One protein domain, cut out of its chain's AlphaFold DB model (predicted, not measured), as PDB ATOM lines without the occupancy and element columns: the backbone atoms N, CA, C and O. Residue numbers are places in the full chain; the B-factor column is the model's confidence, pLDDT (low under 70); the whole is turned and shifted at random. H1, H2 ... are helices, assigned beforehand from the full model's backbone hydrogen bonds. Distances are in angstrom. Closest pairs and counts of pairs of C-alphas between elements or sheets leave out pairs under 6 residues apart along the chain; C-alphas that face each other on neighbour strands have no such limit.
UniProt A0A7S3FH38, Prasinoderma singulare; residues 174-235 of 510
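Overview. This is residues 174 to 235 of the 510 residues of a protein of Prasinoderma singulare (UniProt A0A7S3FH38). Two helices stand apart, joined by a long loop: H1, the longer, makes one side of the model, and H2 runs away from it on the other side. Residues 222 to 235 fold back from the end of H2 toward the loop, and residues 174 to 181 of H1 stick out. The printed part has 62 residues with two named helices, H1 then H2, and no named strand; its class is all helix. It is loose, with a radius of gyration of the C-alphas of 13.2 A, and elongated, spanning 42 by 26 by 21 A.

Arrangement. H1, residues 174 to 195, and H2, residues 207 to 221, are apart, with no C-alpha of the one within 8 A of the other. In both helices every O i to N i+4 pair is within hydrogen-bond range.

Along the chain. H1 is 31.2 A long and begins at C-alpha 174 (-60.199, 22.176, 15.770). H2 is 20.7 A long and ends at C-alpha 221 (-24.030, 15.425, -3.551).

Size, cuts and confidence. The C-alphas farthest apart, of Ser 176 and His 221, are 41.8 A apart. The link from H1 to H2, 11 residues, is long. The printed part has no cut. Its mean pLDDT is 83.2; residue 195 is under 70.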
ATOM      1  N   ARG A 174     -61.632  22.175  16.127       79.75
ATOM      2  CA  ARG A 174     -60.199  22.176  15.770       79.75
ATOM      3  C   ARG A 174     -59.653  20.769  15.516       79.75
ATOM      4  O   ARG A 174     -58.989  20.537  14.506       79.75
ATOM      5  N   GLY A 175     -59.960  19.823  16.402       80.06
ATOM      6  CA  GLY A 175     -59.524  18.430  16.274       80.06
ATOM      7  C   GLY A 175     -60.154  17.737  15.064       80.06
ATOM      8  O   GLY A 175     -59.484  16.983  14.355       80.06
ATOM      9  N   SER A 176     -61.417  18.049  14.779       78.25
ATOM     10  CA  SER A 176     -62.123  17.576  13.593       78.25
ATOM     11  C   SER A 176     -61.467  18.100  12.318       78.25
ATOM     12  O   SER A 176     -61.159  17.300  11.435       78.25
ATOM     13  N   VAL A 177     -61.170  19.400  12.231       78.06
ATOM     14  CA  VAL A 177     -60.465  19.996  11.083       78.06
ATOM     15  C   VAL A 177     -59.084  19.366  10.894       78.06
ATOM     16  O   VAL A 177     -58.768  18.900   9.801       78.06
ATOM     17  N   ALA A 178     -58.283  19.252  11.958       81.00
ATOM     18  CA  ALA A 178     -56.966  18.615  11.893       81.00
ATOM     19  C   ALA A 178     -57.046  17.157  11.398       81.00
ATOM     20  O   ALA A 178     -56.263  16.738  10.543       81.00
ATOM     21  N   SER A 179     -58.041  16.401  11.871       78.31
ATOM     22  CA  SER A 179     -58.269  15.013  11.456       78.31
ATOM     23  C   SER A 179     -58.652  14.906   9.979       78.31
ATOM     24  O   SER A 179     -58.111  14.061   9.262       78.31
ATOM     25  N   HIS A 180     -59.542  15.781   9.494       77.75
ATOM     26  CA  HIS A 180     -59.930  15.821   8.081       77.75
ATOM     27  C   HIS A 180     -58.752  16.229   7.189       77.75
ATOM     28  O   HIS A 180     -58.507  15.571   6.175       77.75
ATOM     29  N   ARG A 181     -57.960  17.231   7.599       78.81
ATOM     30  CA  ARG A 181     -56.720  17.629   6.911       78.81
ATOM     31  C   ARG A 181     -55.746  16.466   6.802       78.81
ATOM     32  O   ARG A 181     -55.242  16.198   5.712       78.81
ATOM     33  N   MET A 182     -55.522  15.742   7.897       81.38
ATOM     34  CA  MET A 182     -54.606  14.606   7.909       81.38
ATOM     35  C   MET A 182     -55.124  13.462   7.040       81.38
ATOM     36  O   MET A 182     -54.377  12.914   6.233       81.38
ATOM     37  N   ARG A 183     -56.419  13.133   7.121       80.75
ATOM     38  CA  ARG A 183     -57.020  12.102   6.267       80.75
ATOM     39  C   ARG A 183     -56.898  12.455   4.789       80.75
ATOM     40  O   ARG A 183     -56.527  11.577   4.014       80.75
ATOM     41  N   ARG A 184     -57.180  13.709   4.416       81.12
ATOM     42  CA  ARG A 184     -57.033  14.222   3.047       81.12
ATOM     43  C   ARG A 184     -55.584  14.137   2.581       81.12
ATOM     44  O   ARG A 184     -55.341  13.582   1.518       81.12
ATOM     45  N   ARG A 185     -54.629  14.622   3.387       82.00
ATOM     46  CA  ARG A 185     -53.189  14.559   3.084       82.00
ATOM     47  C   ARG A 185     -52.751  13.123   2.815       82.00
ATOM     48  O   ARG A 185     -52.174  12.854   1.770       82.00
ATOM     49  N   ARG A 186     -53.098  12.194   3.712       85.56
ATOM     50  CA  ARG A 186     -52.773  10.770   3.555       85.56
ATOM     51  C   ARG A 186     -53.421  10.165   2.315       85.56
ATOM     52  O   ARG A 186     -52.763   9.458   1.569       85.56
ATOM     53  N   ASN A 187     -54.696  10.477   2.076       82.31
ATOM     54  CA  ASN A 187     -55.408   9.995   0.898       82.31
ATOM     55  C   ASN A 187     -54.731  10.456  -0.393       82.31
ATOM     56  O   ASN A 187     -54.434   9.634  -1.247       82.31
ATOM     57  N   ASN A 188     -54.462  11.757  -0.507       82.06
ATOM     58  CA  ASN A 188     -53.841  12.344  -1.687       82.06
ATOM     59  C   ASN A 188     -52.415  11.819  -1.893       82.06
ATOM     60  O   ASN A 188     -52.042  11.571  -3.035       82.06
ATOM     61  N   GLY A 189     -51.654  11.608  -0.812       84.00
ATOM     62  CA  GLY A 189     -50.338  10.967  -0.857       84.00
ATOM     63  C   GLY A 189     -50.419   9.558  -1.441       84.00
ATOM     64  O   GLY A 189     -49.831   9.301  -2.485       84.00
ATOM     65  N   SER A 190     -51.243   8.680  -0.857       81.38
ATOM     66  CA  SER A 190     -51.407   7.306  -1.356       81.38
ATOM     67  C   SER A 190     -51.945   7.253  -2.790       81.38
ATOM     68  O   SER A 190     -51.472   6.462  -3.598       81.38
ATOM     69  N   THR A 191     -52.920   8.098  -3.140       77.88
ATOM     70  CA  THR A 191     -53.429   8.196  -4.518       77.88
ATOM     71  C   THR A 191     -52.334   8.660  -5.483       77.88
ATOM     72  O   THR A 191     -52.264   8.150  -6.597       77.88
ATOM     73  N   SER A 192     -51.466   9.588  -5.070       78.44
ATOM     74  CA  SER A 192     -50.355  10.061  -5.905       78.44
ATOM     75  C   SER A 192     -49.325   8.956  -6.137       78.44
ATOM     76  O   SER A 192     -49.005   8.689  -7.288       78.44
ATOM     77  N   GLU A 193     -48.905   8.242  -5.088       81.06
ATOM     78  CA  GLU A 193     -47.985   7.094  -5.194       81.06
ATOM     79  C   GLU A 193     -48.523   5.959  -6.083       81.06
ATOM     80  O   GLU A 193     -47.748   5.246  -6.722       81.06
ATOM     81  N   MET A 194     -49.846   5.770  -6.117       75.88
ATOM     82  CA  MET A 194     -50.487   4.725  -6.922       75.88
ATOM     83  C   MET A 194     -50.711   5.124  -8.383       75.88
ATOM     84  O   MET A 194     -50.654   4.260  -9.255       75.88
ATOM     85  N   HIS A 195     -51.029   6.394  -8.653       69.38
ATOM     86  CA  HIS A 195     -51.599   6.790  -9.946       69.38
ATOM     87  C   HIS A 195     -50.806   7.850 -10.710       69.38
ATOM     88  O   HIS A 195     -51.042   8.011 -11.906       69.38
ATOM     89  N   ARG A 196     -49.892   8.592 -10.072       70.56
ATOM     90  CA  ARG A 196     -49.059   9.573 -10.779       70.56
ATOM     91  C   ARG A 196     -47.772   8.904 -11.249       70.56
ATOM     92  O   ARG A 196     -46.978   8.433 -10.440       70.56
ATOM     93  N   ALA A 197     -47.570   8.883 -12.564       73.88
ATOM     94  CA  ALA A 197     -46.304   8.459 -13.147       73.88
ATOM     95  C   ALA A 197     -45.168   9.333 -12.593       73.88
ATOM     96  O   ALA A 197     -45.334  10.545 -12.464       73.88
ATOM     97  N   HIS A 198     -44.041   8.705 -12.256       78.06
ATOM     98  CA  HIS A 198     -42.858   9.359 -11.683       78.06
ATOM     99  C   HIS A 198     -43.054  10.003 -10.300       78.06
ATOM    100  O   HIS A 198     -42.155  10.686  -9.831       78.06
ATOM    101  N   TYR A 199     -44.177   9.774  -9.606       82.69
ATOM    102  CA  TYR A 199     -44.293  10.202  -8.212       82.69
ATOM    103  C   TYR A 199     -43.550   9.217  -7.291       82.69
ATOM    104  O   TYR A 199     -43.789   8.006  -7.378       82.69
ATOM    105  N   PRO A 200     -42.660   9.695  -6.406       84.25
ATOM    106  CA  PRO A 200     -41.849   8.823  -5.569       84.25
ATOM    107  C   PRO A 200     -42.690   8.145  -4.487       84.25
ATOM    108  O   PRO A 200     -43.620   8.727  -3.931       84.25
ATOM    109  N   ARG A 201     -42.338   6.898  -4.167       85.12
ATOM    110  CA  ARG A 201     -42.935   6.145  -3.058       85.12
ATOM    111  C   ARG A 201     -42.155   6.455  -1.790       85.12
ATOM    112  O   ARG A 201     -41.049   5.952  -1.617       85.12
ATOM    113  N   LEU A 202     -42.724   7.287  -0.925       83.38
ATOM    114  CA  LEU A 202     -42.034   7.798   0.262       83.38
ATOM    115  C   LEU A 202     -42.145   6.833   1.448       83.38
ATOM    116  O   LEU A 202     -41.305   6.843   2.341       83.38
ATOM    117  N   GLY A 203     -43.199   6.008   1.497       82.00
ATOM    118  CA  GLY A 203     -43.447   5.086   2.616       82.00
ATOM    119  C   GLY A 203     -43.891   5.776   3.917       82.00
ATOM    120  O   GLY A 203     -44.216   5.107   4.898       82.00
ATOM    121  N   HIS A 204     -43.968   7.110   3.928       84.81
ATOM    122  CA  HIS A 204     -44.527   7.932   4.997       84.81
ATOM    123  C   HIS A 204     -45.268   9.148   4.424       84.81
ATOM    124  O   HIS A 204     -45.082   9.541   3.278       84.81
ATOM    125  N   PHE A 205     -46.114   9.781   5.243       85.94
ATOM    126  CA  PHE A 205     -46.913  10.947   4.829       85.94
ATOM    127  C   PHE A 205     -46.302  12.298   5.215       85.94
ATOM    128  O   PHE A 205     -46.901  13.344   4.951       85.94
ATOM    129  N   ASP A 206     -45.148  12.286   5.883       87.00
ATOM    130  CA  ASP A 206     -44.438  13.510   6.245       87.00
ATOM    131  C   ASP A 206     -43.630  14.083   5.071       87.00
ATOM    132  O   ASP A 206     -42.440  13.836   4.919       87.00
ATOM    133  N   THR A 207     -44.302  14.864   4.234       82.19
ATOM    134  CA  THR A 207     -43.687  15.524   3.075       82.19
ATOM    135  C   THR A 207     -42.604  16.547   3.451       82.19
ATOM    136  O   THR A 207     -41.680  16.734   2.673       82.19
ATOM    137  N   GLN A 208     -42.645  17.150   4.651       84.75
ATOM    138  CA  GLN A 208     -41.590  18.085   5.079       84.75
ATOM    139  C   GLN A 208     -40.280  17.353   5.382       84.75
ATOM    140  O   GLN A 208     -39.199  17.874   5.117       84.75
ATOM    141  N   ALA A 209     -40.362  16.147   5.945       88.19
ATOM    142  CA  ALA A 209     -39.186  15.311   6.153       88.19
ATOM    143  C   ALA A 209     -38.551  14.898   4.813       88.19
ATOM    144  O   ALA A 209     -37.331  14.976   4.675       88.19
ATOM    145  N   ALA A 210     -39.377  14.535   3.823       88.38
ATOM    146  CA  ALA A 210     -38.907  14.185   2.481       88.38
ATOM    147  C   ALA A 210     -38.160  15.355   1.813       88.38
ATOM    148  O   ALA A 210     -37.085  15.156   1.257       88.38
ATOM    149  N   GLU A 211     -38.659  16.585   1.948       87.81
ATOM    150  CA  GLU A 211     -37.987  17.785   1.428       87.81
ATOM    151  C   GLU A 211     -36.694  18.155   2.131       87.81
ATOM    152  O   GLU A 211     -35.729  18.563   1.485       87.81
ATOM    153  N   LYS A 212     -36.654  18.037   3.460       89.81
ATOM    154  CA  LYS A 212     -35.417  18.289   4.206       89.81
ATOM    155  C   LYS A 212     -34.325  17.323   3.766       89.81
ATOM    156  O   LYS A 212     -33.183  17.733   3.589       89.81
ATOM    157  N   LEU A 213     -34.689  16.058   3.555       90.25
ATOM    158  CA  LEU A 213     -33.769  15.043   3.065       90.25
ATOM    159  C   LEU A 213     -33.333  15.323   1.622       90.25
ATOM    160  O   LEU A 213     -32.139  15.300   1.341       90.25
ATOM    161  N   GLN A 214     -34.282  15.653   0.744       90.56
ATOM    162  CA  GLN A 214     -34.021  16.085  -0.629       90.56
ATOM    163  C   GLN A 214     -33.004  17.233  -0.670       90.56
ATOM    164  O   GLN A 214     -32.005  17.158  -1.378       90.56
ATOM    165  N   SER A 215     -33.233  18.271   0.137       89.88
ATOM    166  CA  SER A 215     -32.379  19.461   0.200       89.88
ATOM    167  C   SER A 215     -30.970  19.127   0.695       89.88
ATOM    168  O   SER A 215     -29.995  19.618   0.137       89.88
ATOM    169  N   LEU A 216     -30.859  18.267   1.712       93.44
ATOM    170  CA  LEU A 216     -29.580  17.829   2.274       93.44
ATOM    171  C   LEU A 216     -28.763  16.989   1.276       93.44
ATOM    172  O   LEU A 216     -27.549  17.150   1.163       93.44
ATOM    173  N   VAL A 217     -29.415  16.076   0.554       93.56
ATOM    174  CA  VAL A 217     -28.746  15.241  -0.455       93.56
ATOM    175  C   VAL A 217     -28.330  16.082  -1.656       93.56
ATOM    176  O   VAL A 217     -27.203  15.942  -2.136       93.56
ATOM    177  N   TRP A 218     -29.183  17.013  -2.083       92.56
ATOM    178  CA  TRP A 218     -28.845  17.965  -3.131       92.56
ATOM    179  C   TRP A 218     -27.643  18.835  -2.744       92.56
ATOM    180  O   TRP A 218     -26.706  18.953  -3.529       92.56
ATOM    181  N   SER A 219     -27.607  19.390  -1.525       94.25
ATOM    182  CA  SER A 219     -26.496  20.248  -1.084       94.25
ATOM    183  C   SER A 219     -25.165  19.507  -0.980       94.25
ATOM    184  O   SER A 219     -24.121  20.083  -1.266       94.25
ATOM    185  N   ASN A 220     -25.190  18.240  -0.560       96.31
ATOM    186  CA  ASN A 220     -23.972  17.468  -0.317       96.31
ATOM    187  C   ASN A 220     -23.453  16.758  -1.569       96.31
ATOM    188  O   ASN A 220     -22.248  16.549  -1.702       96.31
ATOM    189  N   HIS A 221     -24.356  16.340  -2.458       95.94
ATOM    190  CA  HIS A 221     -24.030  15.425  -3.551       95.94
ATOM    191  C   HIS A 221     -24.519  15.894  -4.925       95.94
ATOM    192  O   HIS A 221     -24.135  15.291  -5.923       95.94
ATOM    193  N   GLY A 222     -25.353  16.937  -5.008       92.62
ATOM    194  CA  GLY A 222     -25.943  17.400  -6.270       92.62
ATOM    195  C   GLY A 222     -26.924  16.400  -6.895       92.62
ATOM    196  O   GLY A 222     -27.120  16.412  -8.108       92.62
ATOM    197  N   ILE A 223     -27.495  15.498  -6.088       93.06
ATOM    198  CA  ILE A 223     -28.395  14.431  -6.540       93.06
ATOM    199  C   ILE A 223     -29.834  14.775  -6.165       93.06
ATOM    200  O   ILE A 223     -30.115  15.130  -5.020       93.06
ATOM    201  N   ASP A 224     -30.747  14.612  -7.123       88.88
ATOM    202  CA  ASP A 224     -32.186  14.672  -6.883       88.88
ATOM    203  C   ASP A 224     -32.685  13.320  -6.339       88.88
ATOM    204  O   ASP A 224     -32.774  12.337  -7.079       88.88
ATOM    205  N   LEU A 225     -32.943  13.243  -5.028       89.00
ATOM    206  CA  LEU A 225     -33.307  11.993  -4.347       89.00
ATOM    207  C   LEU A 225     -34.731  11.524  -4.691       89.00
ATOM    208  O   LEU A 225     -34.988  10.321  -4.772       89.00
ATOM    209  N   TYR A 226     -35.652  12.463  -4.900       88.81
ATOM    210  CA  TYR A 226     -37.066  12.222  -5.163       88.81
ATOM    211  C   TYR A 226     -37.523  12.954  -6.438       88.81
ATOM    212  O   TYR A 226     -38.352  13.869  -6.350       88.81
ATOM    213  N   PRO A 227     -37.064  12.519  -7.630       82.50
ATOM    214  CA  PRO A 227     -37.442  13.152  -8.887       82.50
ATOM    215  C   PRO A 227     -38.962  13.100  -9.063       82.50
ATOM    216  O   PRO A 227     -39.561  12.027  -8.996       82.50
ATOM    217  N   GLY A 228     -39.596  14.258  -9.262       80.06
ATOM    218  CA  GLY A 228     -41.053  14.372  -9.410       80.06
ATOM    219  C   GLY A 228     -41.835  14.636  -8.114       80.06
ATOM    220  O   GLY A 228     -43.063  14.756  -8.175       80.06
ATOM    221  N   LEU A 229     -41.168  14.764  -6.957       83.56
ATOM    222  CA  LEU A 229     -41.773  15.357  -5.761       83.56
ATOM    223  C   LEU A 229     -41.712  16.891  -5.874       83.56
ATOM    224  O   LEU A 229     -40.621  17.448  -5.795       83.56
ATOM    225  N   PRO A 230     -42.845  17.592  -6.056       77.12
ATOM    226  CA  PRO A 230     -42.832  19.049  -6.065       77.12
ATOM    227  C   PRO A 230     -42.485  19.579  -4.673       77.12
ATOM    228  O   PRO A 230     -42.976  19.040  -3.674       77.12
ATOM    229  N   SER A 231     -41.682  20.639  -4.609       79.62
ATOM    230  CA  SER A 231     -41.316  21.247  -3.334       79.62
ATOM    231  C   SER A 231     -42.495  22.032  -2.752       79.62
ATOM    232  O   SER A 231     -43.078  22.889  -3.409       79.62
ATOM    233  N   ILE A 232     -42.834  21.795  -1.487       73.69
ATOM    234  CA  ILE A 232     -43.816  22.544  -0.699       73.69
ATOM    235  C   ILE A 232     -43.419  24.023  -0.649       73.69
ATOM    236  O   ILE A 232     -44.303  24.873  -0.622       73.69
ATOM    237  N   THR A 233     -42.120  24.346  -0.676       71.00
ATOM    238  CA  THR A 233     -41.642  25.739  -0.666       71.00
ATOM    239  C   THR A 233     -41.849  26.465  -1.995       71.00
ATOM    240  O   THR A 233     -41.783  27.688  -2.020       71.00
ATOM    241  N   GLU A 234     -42.086  25.744  -3.096       72.25
ATOM    242  CA  GLU A 234     -42.440  26.345  -4.392       72.25
ATOM    243  C   GLU A 234     -43.907  26.785  -4.439       72.25
ATOM    244  O   GLU A 234     -44.295  27.578  -5.299       72.25
ATOM    245  N   TYR A 235     -44.737  26.301  -3.512       72.38
ATOM    246  CA  TYR A 235     -46.115  26.749  -3.399       72.38
ATOM    247  C   TYR A 235     -46.174  28.035  -2.575       72.38
ATOM    248  O   TYR A 235     -45.809  28.070  -1.402       72.38
TER     249      TYR A 235